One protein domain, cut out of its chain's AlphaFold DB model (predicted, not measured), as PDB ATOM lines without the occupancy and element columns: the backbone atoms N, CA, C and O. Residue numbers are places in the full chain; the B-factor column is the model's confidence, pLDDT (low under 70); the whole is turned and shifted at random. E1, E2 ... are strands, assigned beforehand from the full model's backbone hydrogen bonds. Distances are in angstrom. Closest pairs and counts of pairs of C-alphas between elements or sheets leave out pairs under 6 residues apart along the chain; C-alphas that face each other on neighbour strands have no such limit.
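AT A GLANCE: This is residues 46 to 159 of the 470 residues of an uncharacterized protein of Gammaproteobacteria bacterium RIFCSPLOWO2_02_FULL_42_14 (UniProt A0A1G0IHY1). A sandwich of two twisted sheets forms the body, a larger sheet of five strands partly face to face with a small sheet of three, and the hairpin E8 and E9 sticks out from it as a long arm. The 114 printed residues have no named helix and ten named strands, E1 to E10 in that order along the chain, with 65 residues in them; the class is all strand. The larger sheet, E3 - E2 - E5 - E6 - E7, is antiparallel, the small one, E4 - E1 - E10, is mixed. The whole is only just compact, close to loose, with a radius of gyration of the C-alphas of 15.7 A, and it is elongated, spanning 54 by 32 by 22 A.

IN THESE COORDINATES: E1, residues 46 to 50, begins at C-alpha 46 at (7.120, 48.609, -10.957). E2, residues 60 to 66, is 20.1 A long, and E3, residues 69 to 78, 22.9 A. E4 is residues 85 to 90. E5, residues 96 to 103, measures 23.6 A and E6, residues 107 to 115, 26.6 A. E7 is residues 118 to 120, E8 residues 138 to 143 and E9 residues 146 to 151, which begins at C-alpha 146 at (23.092, 67.407, -1.415). E10, residues 154 to 158, ends at C-alpha 158 at (2.192, 42.499, 0.109).

HOW THE PARTS SIT: The larger sheet is strongly twisted, its edge strands being E3 and E7. In the hairpin E2 and E3, N 60 and O 78 are 2.9 A apart, within hydrogen-bond range. E2 and E5 are antiparallel at 158 degrees, with N 63 and O 99 at 2.8 A. E5, E6 and E7 form a meander, each strand the antiparallel neighbour of the one before, with N 98 and O 112 at 2.8 A and N 113 and O 120 at 2.8 A. In the other sheet, E1 and E10 are parallel at 34 degrees, with N 50 and O 157 at 2.8 A, and E4 and E1 antiparallel, with N 49 and O 85 at 2.8 A. The two sheets are face to face in a sandwich, with 23 pairs of C-alphas within 10 A; the parts that face each other are 10.0 A centre to centre, their best planes are 27 degrees apart, and the strands of the one sheet stand at 28 degrees to those of the other. Residues 132 to 133 pair antiparallel with residues 157 to 158 of E10. In the hairpin E8 and E9, N 139 and O 150 are 3.0 A apart; E9 runs on into E10 at 42 degrees.

THE WHOLE: The two C-alphas farthest apart are those of Asn 105 and Asn 145, at 54.5 A. The printed part has no cut. The link from E7 to E8, 17 residues, is long. The mean pLDDT of the printed part is 87.6, and residues 92 to 93 are under 70.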
ATOM      1  N   TYR A  46       7.209  50.068 -10.830       89.88
ATOM      2  CA  TYR A  46       7.120  48.609 -10.957       89.88
ATOM      3  C   TYR A  46       6.379  47.998  -9.769       89.88
ATOM      4  O   TYR A  46       6.524  48.452  -8.638       89.88
ATOM      5  N   LEU A  47       5.598  46.946 -10.018       91.12
ATOM      6  CA  LEU A  47       4.947  46.172  -8.959       91.12
ATOM      7  C   LEU A  47       5.941  45.154  -8.388       91.12
ATOM      8  O   LEU A  47       6.393  44.271  -9.121       91.12
ATOM      9  N   MET A  48       6.251  45.246  -7.093       92.19
ATOM     10  CA  MET A  48       7.155  44.323  -6.399       92.19
ATOM     11  C   MET A  48       6.386  43.455  -5.402       92.19
ATOM     12  O   MET A  48       5.869  43.949  -4.404       92.19
ATOM     13  N   LEU A  49       6.328  42.153  -5.658       92.31
ATOM     14  CA  LEU A  49       5.728  41.166  -4.770       92.31
ATOM     15  C   LEU A  49       6.580  40.999  -3.500       92.31
ATOM     16  O   LEU A  49       7.793  40.812  -3.581       92.31
ATOM     17  N   ARG A  50       5.933  41.012  -2.332       90.81
ATOM     18  CA  ARG A  50       6.508  40.609  -1.042       90.81
ATOM     19  C   ARG A  50       5.674  39.475  -0.450       90.81
ATOM     20  O   ARG A  50       4.508  39.668  -0.098       90.81
ATOM     21  N   LEU A  51       6.281  38.296  -0.352       90.62
ATOM     22  CA  LEU A  51       5.688  37.104   0.253       90.62
ATOM     23  C   LEU A  51       5.980  37.057   1.767       90.62
ATOM     24  O   LEU A  51       7.008  37.573   2.209       90.62
ATOM     25  N   PRO A  52       5.097  36.459   2.587       90.19
ATOM     26  CA  PRO A  52       5.319  36.335   4.025       90.19
ATOM     27  C   PRO A  52       6.443  35.339   4.353       90.19
ATOM     28  O   PRO A  52       6.619  34.319   3.686       90.19
ATOM     29  N   ALA A  53       7.184  35.606   5.431       86.00
ATOM     30  CA  ALA A  53       8.286  34.758   5.902       86.00
ATOM     31  C   ALA A  53       7.846  33.519   6.710       86.00
ATOM     32  O   ALA A  53       8.689  32.756   7.175       86.00
ATOM     33  N   SER A  54       6.542  33.323   6.905       85.00
ATOM     34  CA  SER A  54       5.973  32.217   7.676       85.00
ATOM     35  C   SER A  54       4.580  31.840   7.168       85.00
ATOM     36  O   SER A  54       3.961  32.575   6.397       85.00
ATOM     37  N   ASN A  55       4.094  30.677   7.611       87.75
ATOM     38  CA  ASN A  55       2.777  30.097   7.306       87.75
ATOM     39  C   ASN A  55       2.508  29.746   5.828       87.75
ATOM     40  O   ASN A  55       1.452  29.199   5.530       87.75
ATOM     41  N   ILE A  56       3.477  29.960   4.936       90.12
ATOM     42  CA  ILE A  56       3.561  29.348   3.602       90.12
ATOM     43  C   ILE A  56       4.870  28.561   3.486       90.12
ATOM     44  O   ILE A  56       5.817  28.828   4.231       90.12
ATOM     45  N   ALA A  57       4.944  27.616   2.548       88.75
ATOM     46  CA  ALA A  57       6.213  27.001   2.166       88.75
ATOM     47  C   ALA A  57       6.869  27.764   1.005       88.75
ATOM     48  O   ALA A  57       6.191  28.425   0.219       88.75
ATOM     49  N   TYR A  58       8.187  27.621   0.889       85.50
ATOM     50  CA  TYR A  58       8.952  27.971  -0.305       85.50
ATOM     51  C   TYR A  58       9.449  26.661  -0.948       85.50
ATOM     52  O   TYR A  58       9.695  25.701  -0.213       85.50
ATOM     53  N   PRO A  59       9.582  26.583  -2.282       84.94
ATOM     54  CA  PRO A  59       9.448  27.672  -3.244       84.94
ATOM     55  C   PRO A  59       8.001  28.091  -3.534       84.94
ATOM     56  O   PRO A  59       7.062  27.311  -3.374       84.94
ATOM     57  N   VAL A  60       7.849  29.322  -4.028       89.44
ATOM     58  CA  VAL A  60       6.579  29.857  -4.539       89.44
ATOM     59  C   VAL A  60       6.676  30.069  -6.050       89.44
ATOM     60  O   VAL A  60       7.543  30.797  -6.530       89.44
ATOM     61  N   TYR A  61       5.762  29.474  -6.809       90.25
ATOM     62  CA  TYR A  61       5.646  29.660  -8.257       90.25
ATOM     63  C   TYR A  61       4.658  30.793  -8.537       90.25
ATOM     64  O   TYR A  61       3.532  30.747  -8.042       90.25
ATOM     65  N   VAL A  62       5.044  31.793  -9.334       91.62
ATOM     66  CA  VAL A  62       4.187  32.947  -9.658       91.62
ATOM     67  C   VAL A  62       3.799  32.901 -11.131       91.62
ATOM     68  O   VAL A  62       4.654  33.043 -12.007       91.62
ATOM     69  N   TYR A  63       2.506  32.744 -11.404       92.19
ATOM     70  CA  TYR A  63       1.922  32.769 -12.743       92.19
ATOM     71  C   TYR A  63       1.178  34.084 -12.991       92.19
ATOM     72  O   TYR A  63       0.626  34.687 -12.072       92.19
ATOM     73  N   LYS A  64       1.143  34.511 -14.255       91.56
ATOM     74  CA  LYS A  64       0.419  35.689 -14.739       91.56
ATOM     75  C   LYS A  64      -0.494  35.312 -15.904       91.56
ATOM     76  O   LYS A  64      -0.110  34.525 -16.765       91.56
ATOM     77  N   THR A  65      -1.663  35.939 -15.944       91.69
ATOM     78  CA  THR A  65      -2.573  36.009 -17.097       91.69
ATOM     79  C   THR A  65      -2.956  37.468 -17.349       91.69
ATOM     80  O   THR A  65      -2.920  38.291 -16.428       91.69
ATOM     81  N   THR A  66      -3.328  37.811 -18.579       90.56
ATOM     82  CA  THR A  66      -3.900  39.122 -18.931       90.56
ATOM     83  C   THR A  66      -5.171  38.938 -19.765       90.56
ATOM     84  O   THR A  66      -5.348  37.888 -20.380       90.56
ATOM     85  N   PRO A  67      -6.055  39.950 -19.877       87.25
ATOM     86  CA  PRO A  67      -7.216  39.878 -20.775       87.25
ATOM     87  C   PRO A  67      -6.857  39.628 -22.253       87.25
ATOM     88  O   PRO A  67      -7.693  39.166 -23.022       87.25
ATOM     89  N   THR A  68      -5.620  39.941 -22.648       88.62
ATOM     90  CA  THR A  68      -5.055  39.720 -23.989       88.62
ATOM     91  C   THR A  68      -4.327  38.383 -24.156       88.62
ATOM     92  O   THR A  68      -4.102  37.959 -25.285       88.62
ATOM     93  N   ASP A  69      -3.956  37.726 -23.056       88.50
ATOM     94  CA  ASP A  69      -3.313  36.412 -23.025       88.50
ATOM     95  C   ASP A  69      -3.791  35.657 -21.770       88.50
ATOM     96  O   ASP A  69      -3.182  35.755 -20.696       88.50
ATOM     97  N   PRO A  70      -4.923  34.935 -21.870       88.25
ATOM     98  CA  PRO A  70      -5.507  34.214 -20.743       88.25
ATOM     99  C   PRO A  70      -4.731  32.934 -20.386       88.25
ATOM    100  O   PRO A  70      -5.133  32.216 -19.474       88.25
ATOM    101  N   THR A  71      -3.636  32.626 -21.090       89.69
ATOM    102  CA  THR A  71      -2.794  31.453 -20.829       89.69
ATOM    103  C   THR A  71      -1.932  31.701 -19.587       89.69
ATOM    104  O   THR A  71      -1.129  32.637 -19.607       89.69
ATOM    105  N   PRO A  72      -2.016  30.888 -18.516       88.44
ATOM    106  CA  PRO A  72      -1.159  31.072 -17.349       88.44
ATOM    107  C   PRO A  72       0.315  30.877 -17.710       88.44
ATOM    108  O   PRO A  72       0.745  29.774 -18.051       88.44
ATOM    109  N   LYS A  73       1.104  31.949 -17.613       88.56
ATOM    110  CA  LYS A  73       2.554  31.930 -17.847       88.56
ATOM    111  C   LYS A  73       3.286  32.139 -16.534       88.56
ATOM    112  O   LYS A  73       3.028  33.123 -15.843       88.56
ATOM    113  N   GLN A  74       4.198  31.232 -16.189       87.31
ATOM    114  CA  GLN A  74       5.065  31.407 -15.028       87.31
ATOM    115  C   GLN A  74       6.013  32.589 -15.292       87.31
ATOM    116  O   GLN A  74       6.715  32.606 -16.301       87.31
ATOM    117  N   ILE A  75       5.999  33.588 -14.410       84.94
ATOM    118  CA  ILE A  75       6.815  34.810 -14.516       84.94
ATOM    119  C   ILE A  75       7.919  34.893 -13.460       84.94
ATOM    120  O   ILE A  75       8.871  35.644 -13.650       84.94
ATOM    121  N   ALA A  76       7.801  34.145 -12.361       84.88
ATOM    122  CA  ALA A  76       8.830  34.050 -11.335       84.88
ATOM    123  C   ALA A  76       8.766  32.708 -10.591       84.88
ATOM    124  O   ALA A  76       7.755  32.000 -10.603       84.88
ATOM    125  N   TYR A  77       9.870  32.393  -9.928       83.69
ATOM    126  CA  TYR A  77      10.046  31.279  -9.007       83.69
ATOM    127  C   TYR A  77      10.798  31.839  -7.797       83.69
ATOM    128  O   TYR A  77      11.865  32.422  -7.974       83.69
ATOM    129  N   VAL A  78      10.210  31.745  -6.605       85.62
ATOM    130  CA  VAL A  78      10.702  32.438  -5.407       85.62
ATOM    131  C   VAL A  78      11.253  31.425  -4.412       85.62
ATOM    132  O   VAL A  78      10.499  30.583  -3.930       85.62
ATOM    133  N   THR A  79      12.544  31.499  -4.093       80.44
ATOM    134  CA  THR A  79      13.246  30.543  -3.213       80.44
ATOM    135  C   THR A  79      13.138  30.882  -1.727       80.44
ATOM    136  O   THR A  79      13.318  29.998  -0.890       80.44
ATOM    137  N   GLY A  80      12.838  32.135  -1.373       79.75
ATOM    138  CA  GLY A  80      12.726  32.569   0.019       79.75
ATOM    139  C   GLY A  80      12.140  33.977   0.192       79.75
ATOM    140  O   GLY A  80      12.048  34.735  -0.774       79.75
ATOM    141  N   PRO A  81      11.765  34.362   1.427       80.12
ATOM    142  CA  PRO A  81      11.030  35.601   1.713       80.12
ATOM    143  C   PRO A  81      11.834  36.896   1.524       80.12
ATOM    144  O   PRO A  81      11.254  37.978   1.508       80.12
ATOM    145  N   SER A  82      13.160  36.807   1.405       76.62
ATOM    146  CA  SER A  82      14.047  37.943   1.131       76.62
ATOM    147  C   SER A  82      14.211  38.251  -0.362       76.62
ATOM    148  O   SER A  82      14.736  39.311  -0.699       76.62
ATOM    149  N   GLN A  83      13.779  37.359  -1.262       79.44
ATOM    150  CA  GLN A  83      13.929  37.559  -2.703       79.44
ATOM    151  C   GLN A  83      12.958  38.635  -3.207       79.44
ATOM    152  O   GLN A  83      11.749  38.572  -2.983       79.44
ATOM    153  N   GLN A  84      13.496  39.621  -3.923       80.81
ATOM    154  CA  GLN A  84      12.722  40.692  -4.549       80.81
ATOM    155  C   GLN A  84      12.181  40.201  -5.897       80.81
ATOM    156  O   GLN A  84      12.933  39.687  -6.721       80.81
ATOM    157  N   VAL A  85      10.868  40.319  -6.114       86.62
ATOM    158  CA  VAL A  85      10.179  39.704  -7.261       86.62
ATOM    159  C   VAL A  85       9.279  40.731  -7.937       86.62
ATOM    160  O   VAL A  85       8.396  41.300  -7.299       86.62
ATOM    161  N   PHE A  86       9.465  40.960  -9.238       89.25
ATOM    162  CA  PHE A  86       8.790  42.040  -9.964       89.25
ATOM    163  C   PHE A  86       7.736  41.515 -10.947       89.25
ATOM    164  O   PHE A  86       8.024  40.760 -11.874       89.25
ATOM    165  N   LEU A  87       6.489  41.948 -10.756       88.44
ATOM    166  CA  LEU A  87       5.303  41.469 -11.482       88.44
ATOM    167  C   LEU A  87       5.082  42.172 -12.839       88.44
ATOM    168  O   LEU A  87       4.257  41.748 -13.664       88.44
ATOM    169  N   GLY A  88       5.805  43.270 -13.070       85.88
ATOM    170  CA  GLY A  88       5.732  44.105 -14.265       85.88
ATOM    171  C   GLY A  88       6.001  45.582 -13.978       85.88
ATOM    172  O   GLY A  88       6.012  46.011 -12.823       85.88
ATOM    173  N   LYS A  89       6.143  46.363 -15.055       84.75
ATOM    174  CA  LYS A  89       5.951  47.818 -15.014       84.75
ATOM    175  C   LYS A  89       4.562  48.140 -14.447       84.75
ATOM    176  O   LYS A  89       3.596  47.427 -14.713       84.75
ATOM    177  N   TYR A  90       4.495  49.232 -13.702       82.75
ATOM    178  CA  TYR A  90       3.305  49.868 -13.170       82.75
ATOM    179  C   TYR A  90       3.124  51.247 -13.820       82.75
ATOM    180  O   TYR A  90       4.057  52.038 -13.930       82.75
ATOM    181  N   ASP A  91       1.906  51.520 -14.265       74.94
ATOM    182  CA  ASP A  91       1.444  52.800 -14.822       74.94
ATOM    183  C   ASP A  91      -0.028  53.062 -14.434       74.94
ATOM    184  O   ASP A  91      -0.743  53.829 -15.072       74.94
ATOM    185  N   GLY A  92      -0.505  52.355 -13.404       68.81
ATOM    186  CA  GLY A  92      -1.899  52.325 -12.969       68.81
ATOM    187  C   GLY A  92      -2.875  51.571 -13.882       68.81
ATOM    188  O   GLY A  92      -3.953  51.209 -13.409       68.81
ATOM    189  N   SER A  93      -2.501  51.268 -15.132       66.06
ATOM    190  CA  SER A  93      -3.359  50.591 -16.120       66.06
ATOM    191  C   SER A  93      -3.238  49.062 -16.129       66.06
ATOM    192  O   SER A  93      -4.025  48.387 -16.794       66.06
ATOM    193  N   VAL A  94      -2.268  48.509 -15.385       71.44
ATOM    194  CA  VAL A  94      -2.019  47.063 -15.265       71.44
ATOM    195  C   VAL A  94      -3.325  46.323 -14.973       71.44
ATOM    196  O   VAL A  94      -3.922  46.504 -13.915       71.44
ATOM    197  N   ASN A  95      -3.742  45.471 -15.909       84.00
ATOM    198  CA  ASN A  95      -4.891  44.584 -15.772       84.00
ATOM    199  C   ASN A  95      -4.409  43.142 -15.977       84.00
ATOM    200  O   ASN A  95      -4.124  42.724 -17.102       84.00
ATOM    201  N   ALA A  96      -4.209  42.426 -14.872       90.56
ATOM    202  CA  ALA A  96      -3.623  41.089 -14.866       90.56
ATOM    203  C   ALA A  96      -4.054  40.301 -13.626       90.56
ATOM    204  O   ALA A  96      -4.082  40.854 -12.525       90.56
ATOM    205  N   THR A  97      -4.307  39.003 -13.787       93.00
ATOM    206  CA  THR A  97      -4.498  38.089 -12.654       93.00
ATOM    207  C   THR A  97      -3.211  37.321 -12.409       93.00
ATOM    208  O   THR A  97      -2.645  36.717 -13.326       93.00
ATOM    209  N   PHE A  98      -2.752  37.369 -11.163       93.81
ATOM    210  CA  PHE A  98      -1.599  36.647 -10.662       93.81
ATOM    211  C   PHE A  98      -2.084  35.485  -9.802       93.81
ATOM    212  O   PHE A  98      -2.879  35.680  -8.885       93.81
ATOM    213  N   THR A  99      -1.585  34.285 -10.088       94.62
ATOM    214  CA  THR A  99      -1.879  33.084  -9.300       94.62
ATOM    215  C   THR A  99      -0.572  32.499  -8.800       94.62
ATOM    216  O   THR A  99       0.387  32.342  -9.558       94.62
ATOM    217  N   LEU A 100      -0.524  32.236  -7.501       94.62
ATOM    218  CA  LEU A 100       0.662  31.818  -6.782       94.62
ATOM    219  C   LEU A 100       0.435  30.429  -6.198       94.62
ATOM    220  O   LEU A 100      -0.645  30.144  -5.678       94.62
ATOM    221  N   TYR A 101       1.468  29.590  -6.257       93.94
ATOM    222  CA  TYR A 101       1.420  28.208  -5.783       93.94
ATOM    223  C   TYR A 101       2.606  27.880  -4.876       93.94
ATOM    224  O   TYR A 101       3.732  28.253  -5.198       93.94
ATOM    225  N   TYR A 102       2.376  27.113  -3.808       92.31
ATOM    226  CA  TYR A 102       3.429  26.407  -3.061       92.31
ATOM    227  C   TYR A 102       3.005  24.965  -2.758       92.31
ATOM    228  O   TYR A 102       1.834  24.604  -2.909       92.31
ATOM    229  N   GLN A 103       3.954  24.133  -2.321       88.94
ATOM    230  CA  GLN A 103       3.711  22.725  -2.003       88.94
ATOM    231  C   GLN A 103       4.129  22.397  -0.559       88.94
ATOM    232  O   GLN A 103       5.244  22.698  -0.149       88.94
ATOM    233  N   GLN A 104       3.237  21.774   0.220       88.12
ATOM    234  CA  GLN A 104       3.491  21.355   1.608       88.12
ATOM    235  C   GLN A 104       2.607  20.149   1.989       88.12
ATOM    236  O   GLN A 104       1.527  20.307   2.547       88.12
ATOM    237  N   ASN A 105       3.030  18.923   1.652       86.62
ATOM    238  CA  ASN A 105       2.199  17.695   1.711       86.62
ATOM    239  C   ASN A 105       0.952  17.712   0.788       86.62
ATOM    240  O   ASN A 105       0.075  16.858   0.889       86.62
ATOM    241  N   GLY A 106       0.885  18.681  -0.121       89.50
ATOM    242  CA  GLY A 106      -0.221  18.971  -1.031       89.50
ATOM    243  C   GLY A 106       0.045  20.309  -1.724       89.50
ATOM    244  O   GLY A 106       0.972  21.016  -1.323       89.50
ATOM    245  N   TRP A 107      -0.717  20.652  -2.761       92.81
ATOM    246  CA  TRP A 107      -0.605  21.959  -3.415       92.81
ATOM    247  C   TRP A 107      -1.518  22.988  -2.752       92.81
ATOM    248  O   TRP A 107      -2.651  22.686  -2.375       92.81
ATOM    249  N   PHE A 108      -1.014  24.209  -2.633       94.75
ATOM    250  CA  PHE A 108      -1.716  25.366  -2.094       94.75
ATOM    251  C   PHE A 108      -1.684  26.484  -3.124       94.75
ATOM    252  O   PHE A 108      -0.670  26.673  -3.795       94.75
ATOM    253  N   GLN A 109      -2.789  27.212  -3.243       95.31
ATOM    254  CA  GLN A 109      -2.988  28.237  -4.262       95.31
ATOM    255  C   GLN A 109      -3.594  29.496  -3.644       95.31
ATOM    256  O   GLN A 109      -4.486  29.403  -2.800       95.31
ATOM    257  N   CYS A 110      -3.168  30.662  -4.127       95.31
ATOM    258  CA  CYS A 110      -3.947  31.890  -4.019       95.31
ATOM    259  C   CYS A 110      -3.912  32.688  -5.338       95.31
ATOM    260  O   CYS A 110      -2.942  32.611  -6.091       95.31
ATOM    261  N   SER A 111      -4.972  33.442  -5.628       95.19
ATOM    262  CA  SER A 111      -5.140  34.264  -6.829       95.19
ATOM    263  C   SER A 111      -5.554  35.689  -6.454       95.19
ATOM    264  O   SER A 111      -6.564  35.886  -5.780       95.19
ATOM    265  N   PHE A 112      -4.843  36.692  -6.973       94.06
ATOM    266  CA  PHE A 112      -5.274  38.090  -6.916       94.06
ATOM    267  C   PHE A 112      -5.232  38.739  -8.299       94.06
ATOM    268  O   PHE A 112      -4.357  38.465  -9.120       94.06
ATOM    269  N   THR A 113      -6.171  39.639  -8.562       91.94
ATOM    270  CA  THR A 113      -6.172  40.482  -9.757       91.94
ATOM    271  C   THR A 113      -5.647  41.860  -9.395       91.94
ATOM    272  O   THR A 113      -6.004  42.418  -8.360       91.94
ATOM    273  N   PHE A 114      -4.800  42.414 -10.257       88.38
ATOM    274  CA  PHE A 114      -4.463  43.829 -10.250       88.38
ATOM    275  C   PHE A 114      -5.294  44.527 -11.331       88.38
ATOM    276  O   PHE A 114      -5.267  44.096 -12.484       88.38
ATOM    277  N   SER A 115      -6.029  45.584 -10.973       84.69
ATOM    278  CA  SER A 115      -6.738  46.452 -11.924       84.69
ATOM    279  C   SER A 115      -6.983  47.839 -11.325       84.69
ATOM    280  O   SER A 115      -7.213  47.952 -10.124       84.69
ATOM    281  N   ASN A 116      -6.954  48.901 -12.139       77.69
ATOM    282  CA  ASN A 116      -7.294  50.274 -11.724       77.69
ATOM    283  C   ASN A 116      -6.587  50.740 -10.428       77.69
ATOM    284  O   ASN A 116      -7.225  51.284  -9.530       77.69
ATOM    285  N   GLN A 117      -5.272  50.512 -10.327       77.88
ATOM    286  CA  GLN A 117      -4.445  50.808  -9.137       77.88
ATOM    287  C   GLN A 117      -4.796  50.019  -7.855       77.88
ATOM    288  O   GLN A 117      -4.231  50.294  -6.798       77.88
ATOM    289  N   GLN A 118      -5.685  49.024  -7.924       83.31
ATOM    290  CA  GLN A 118      -6.107  48.207  -6.784       83.31
ATOM    291  C   GLN A 118      -5.782  46.721  -6.986       83.31
ATOM    292  O   GLN A 118      -5.733  46.211  -8.108       83.31
ATOM    293  N   VAL A 119      -5.589  46.023  -5.864       88.94
ATOM    294  CA  VAL A 119      -5.526  44.558  -5.794       88.94
ATOM    295  C   VAL A 119      -6.833  44.013  -5.230       88.94
ATOM    296  O   VAL A 119      -7.365  44.554  -4.263       88.94
ATOM    297  N   SER A 120      -7.343  42.934  -5.818       89.62
ATOM    298  CA  SER A 120      -8.581  42.289  -5.383       89.62
ATOM    299  C   SER A 120      -8.484  40.766  -5.464       89.62
ATOM    300  O   SER A 120      -7.929  40.201  -6.408       89.62
ATOM    301  N   ASN A 121      -9.050  40.082  -4.470       90.06
ATOM    302  CA  ASN A 121      -9.218  38.631  -4.502       90.06
ATOM    303  C   ASN A 121     -10.458  38.297  -5.335       90.06
ATOM    304  O   ASN A 121     -11.580  38.343  -4.834       90.06
ATOM    305  N   ASN A 122     -10.246  38.000  -6.617       80.31
ATOM    306  CA  ASN A 122     -11.325  37.686  -7.561       80.31
ATOM    307  C   ASN A 122     -11.741  36.205  -7.530       80.31
ATOM    308  O   ASN A 122     -12.762  35.845  -8.113       80.31
ATOM    309  N   ASP A 123     -10.973  35.360  -6.840       85.81
ATOM    310  CA  ASP A 123     -11.296  33.962  -6.575       85.81
ATOM    311  C   ASP A 123     -11.674  33.800  -5.087       85.81
ATOM    312  O   ASP A 123     -10.813  33.976  -4.220       85.81
ATOM    313  N   PRO A 124     -12.945  33.496  -4.752       85.31
ATOM    314  CA  PRO A 124     -13.381  33.326  -3.368       85.31
ATOM    315  C   PRO A 124     -12.979  31.971  -2.762       85.31
ATOM    316  O   PRO A 124     -13.065  31.818  -1.545       85.31
ATOM    317  N   ALA A 125     -12.554  30.993  -3.571       88.56
ATOM    318  CA  ALA A 125     -12.000  29.729  -3.088       88.56
ATOM    319  C   ALA A 125     -10.489  29.846  -2.827       88.56
ATOM    320  O   ALA A 125      -9.987  29.252  -1.874       88.56
ATOM    321  N   HIS A 126      -9.789  30.649  -3.636       92.50
ATOM    322  CA  HIS A 126      -8.334  30.821  -3.600       92.50
ATOM    323  C   HIS A 126      -7.906  32.260  -3.277       92.50
ATOM    324  O   HIS A 126      -7.123  32.880  -3.991       92.50
ATOM    325  N   ILE A 127      -8.411  32.795  -2.166       93.75
ATOM    326  CA  ILE A 127      -8.116  34.146  -1.660       93.75
ATOM    327  C   ILE A 127      -6.640  34.263  -1.236       93.75
ATOM    328  O   ILE A 127      -6.185  33.502  -0.384       93.75
ATOM    329  N   CYS A 128      -5.908  35.266  -1.739       94.88
ATOM    330  CA  CYS A 128      -4.614  35.678  -1.180       94.88
ATOM    331  C   CYS A 128      -4.836  36.489   0.114       94.88
ATOM    332  O   CYS A 128      -5.370  37.607   0.055       94.88
ATOM    333  N   PRO A 129      -4.469  35.968   1.305       92.75
ATOM    334  CA  PRO A 129      -4.833  36.603   2.569       92.75
ATOM    335  C   PRO A 129      -4.136  37.953   2.750       92.75
ATOM    336  O   PRO A 129      -2.923  38.060   2.584       92.75
ATOM    337  N   GLY A 130      -4.894  38.992   3.106       91.88
ATOM    338  CA  GLY A 130      -4.342  40.325   3.378       91.88
ATOM    339  C   GLY A 130      -3.598  40.973   2.203       91.88
ATOM    340  O   GLY A 130      -2.710  41.782   2.451       91.88
ATOM    341  N   ILE A 131      -3.917  40.605   0.953       94.25
ATOM    342  CA  ILE A 131      -3.322  41.210  -0.247       94.25
ATOM    343  C   ILE A 131      -3.584  42.726  -0.283       94.25
ATOM    344  O   ILE A 131      -4.732  43.171  -0.278       94.25
ATOM    345  N   VAL A 132      -2.516  43.523  -0.322       93.19
ATOM    346  CA  VAL A 132      -2.562  44.991  -0.421       93.19
ATOM    347  C   VAL A 132      -1.452  45.510  -1.333       93.19
ATOM    348  O   VAL A 132      -0.384  44.911  -1.430       93.19
ATOM    349  N   ILE A 133      -1.683  46.657  -1.971       91.75
ATOM    350  CA  ILE A 133      -0.624  47.505  -2.527       91.75
ATOM    351  C   ILE A 133      -0.404  48.670  -1.560       91.75
ATOM    352  O   ILE A 133      -1.359  49.357  -1.201       91.75
ATOM    353  N   ASN A 134       0.839  48.885  -1.129       91.31
ATOM    354  CA  ASN A 134       1.204  50.055  -0.328       91.31
ATOM    355  C   ASN A 134       1.963  51.071  -1.191       91.31
ATOM    356  O   ASN A 134       2.461  50.741  -2.269       91.31
ATOM    357  N   THR A 135       2.077  52.308  -0.706       90.06
ATOM    358  CA  THR A 135       2.941  53.324  -1.322       90.06
ATOM    359  C   THR A 135       4.411  52.879  -1.316       90.06
ATOM    360  O   THR A 135       4.813  52.135  -0.414       90.06
ATOM    361  N   PRO A 136       5.241  53.343  -2.270       90.81
ATOM    362  CA  PRO A 136       6.675  53.076  -2.255       90.81
ATOM    363  C   PRO A 136       7.361  53.601  -0.988       90.81
ATOM    364  O   PRO A 136       6.867  54.512  -0.322       90.81
ATOM    365  N   ALA A 137       8.519  53.026  -0.661       89.69
ATOM    366  CA  ALA A 137       9.318  53.464   0.480       89.69
ATOM    367  C   ALA A 137       9.952  54.843   0.226       89.69
ATOM    368  O   ALA A 137      10.427  55.120  -0.878       89.69
ATOM    369  N   THR A 138       9.994  55.680   1.262       91.12
ATOM    370  CA  THR A 138      10.619  57.008   1.257       91.12
ATOM    371  C   THR A 138      11.707  57.091   2.324       91.12
ATOM    372  O   THR A 138      11.653  56.393   3.337       91.12
ATOM    373  N   GLY A 139      12.703  57.945   2.097       89.81
ATOM    374  CA  GLY A 139      13.834  58.135   3.003       89.81
ATOM    375  C   GLY A 139      14.673  59.344   2.605       89.81
ATOM    376  O   GLY A 139      14.184  60.253   1.935       89.81
ATOM    377  N   THR A 140      15.944  59.344   2.995       89.38
ATOM    378  CA  THR A 140      16.938  60.364   2.620       89.38
ATOM    379  C   THR A 140      18.157  59.714   1.980       89.38
ATOM    380  O   THR A 140      18.523  58.604   2.359       89.38
ATOM    381  N   GLY A 141      18.794  60.420   1.052       85.50
ATOM    382  CA  GLY A 141      20.068  60.045   0.435       85.50
ATOM    383  C   GLY A 141      20.779  61.288  -0.099       85.50
ATOM    384  O   GLY A 141      20.167  62.356  -0.204       85.50
ATOM    385  N   ILE A 142      22.065  61.174  -0.417       79.75
ATOM    386  CA  ILE A 142      22.817  62.247  -1.078       79.75
ATOM    387  C   ILE A 142      22.632  62.124  -2.593       79.75
ATOM    388  O   ILE A 142      22.853  61.070  -3.177       79.75
ATOM    389  N   VAL A 143      22.234  63.212  -3.246       77.75
ATOM    390  CA  VAL A 143      22.113  63.299  -4.708       77.75
ATOM    391  C   VAL A 143      22.711  64.635  -5.136       77.75
ATOM    392  O   VAL A 143      22.419  65.658  -4.520       77.75
ATOM    393  N   ASN A 144      23.566  64.652  -6.164       71.00
ATOM    394  CA  ASN A 144      24.295  65.859  -6.595       71.00
ATOM    395  C   ASN A 144      25.024  66.581  -5.436       71.00
ATOM    396  O   ASN A 144      25.007  67.809  -5.350       71.00
ATOM    397  N   ASN A 145      25.645  65.820  -4.523       70.62
ATOM    398  CA  ASN A 145      26.313  66.312  -3.306       70.62
ATOM    399  C   ASN A 145      25.398  67.054  -2.299       70.62
ATOM    400  O   ASN A 145      25.893  67.794  -1.448       70.62
ATOM    401  N   VAL A 146      24.076  66.843  -2.356       78.50
ATOM    402  CA  VAL A 146      23.092  67.407  -1.415       78.50
ATOM    403  C   VAL A 146      22.240  66.296  -0.798       78.50
ATOM    404  O   VAL A 146      21.647  65.488  -1.511       78.50
ATOM    405  N   THR A 147      22.133  66.268   0.532       85.19
ATOM    406  CA  THR A 147      21.205  65.374   1.243       85.19
ATOM    407  C   THR A 147      19.764  65.815   0.998       85.19
ATOM    408  O   THR A 147      19.374  66.912   1.399       85.19
ATOM    409  N   GLN A 148      18.956  64.959   0.374       87.44
ATOM    410  CA  GLN A 148      17.564  65.265   0.036       87.44
ATOM    411  C   GLN A 148      16.632  64.051   0.223       87.44
ATOM    412  O   GLN A 148      17.108  62.920   0.367       87.44
ATOM    413  N   PRO A 149      15.298  64.251   0.249       89.19
ATOM    414  CA  PRO A 149      14.344  63.149   0.256       89.19
ATOM    415  C   PRO A 149      14.444  62.306  -1.019       89.19
ATOM    416  O   PRO A 149      14.511  62.841  -2.125       89.19
ATOM    417  N   VAL A 150      14.391  60.986  -0.860       87.25
ATOM    418  CA  VAL A 150      14.398  59.995  -1.946       87.25
ATOM    419  C   VAL A 150      13.187  59.071  -1.818       87.25
ATOM    420  O   VAL A 150      12.643  58.881  -0.727       87.25
ATOM    421  N   THR A 151      12.702  58.537  -2.939       89.81
ATOM    422  CA  THR A 151      11.480  57.717  -3.003       89.81
ATOM    423  C   THR A 151      11.664  56.588  -4.006       89.81
ATOM    424  O   THR A 151      12.068  56.828  -5.140       89.81
ATOM    425  N   SER A 152      11.346  55.364  -3.589       90.00
ATOM    426  CA  SER A 152      11.386  54.173  -4.438       90.00
ATOM    427  C   SER A 152      10.383  54.257  -5.594       90.00
ATOM    428  O   SER A 152       9.286  54.790  -5.441       90.00
ATOM    429  N   ASN A 153      10.721  53.670  -6.743       89.75
ATOM    430  CA  ASN A 153       9.779  53.397  -7.834       89.75
ATOM    431  C   ASN A 153       9.155  51.985  -7.755       89.75
ATOM    432  O   ASN A 153       8.336  51.618  -8.604       89.75
ATOM    433  N   ALA A 154       9.510  51.187  -6.741       90.56
ATOM    434  CA  ALA A 154       8.898  49.891  -6.465       90.56
ATOM    435  C   ALA A 154       7.654  50.049  -5.575       90.56
ATOM    436  O   ALA A 154       7.745  50.440  -4.411       90.56
ATOM    437  N   TRP A 155       6.489  49.677  -6.104       91.31
ATOM    438  CA  TRP A 155       5.230  49.605  -5.365       91.31
ATOM    439  C   TRP A 155       5.078  48.211  -4.742       91.31
ATOM    440  O   TRP A 155       4.884  47.237  -5.479       91.31
ATOM    441  N   PRO A 156       5.188  48.071  -3.407       92.19
ATOM    442  CA  PRO A 156       5.117  46.773  -2.752       92.19
ATOM    443  C   PRO A 156       3.682  46.222  -2.739       92.19
ATOM    444  O   PRO A 156       2.789  46.774  -2.093       92.19
ATOM    445  N   VAL A 157       3.499  45.083  -3.405       92.56
ATOM    446  CA  VAL A 157       2.314  44.222  -3.328       92.56
ATOM    447  C   VAL A 157       2.583  43.161  -2.260       92.56
ATOM    448  O   VAL A 157       3.443  42.301  -2.440       92.56
ATOM    449  N   VAL A 158       1.896  43.249  -1.124       92.69
ATOM    450  CA  VAL A 158       2.192  42.499   0.109       92.69
ATOM    451  C   VAL A 158       1.025  41.582   0.462       92.69
ATOM    452  O   VAL A 158      -0.124  41.970   0.277       92.69
ATOM    453  N   MET A 159       1.309  40.394   0.999       91.44
ATOM    454  CA  MET A 159       0.308  39.478   1.568       91.44
ATOM    455  C   MET A 159       0.551  39.235   3.060       91.44
ATOM    456  O   MET A 159       1.682  39.302   3.543       91.44
TER     457      MET A 159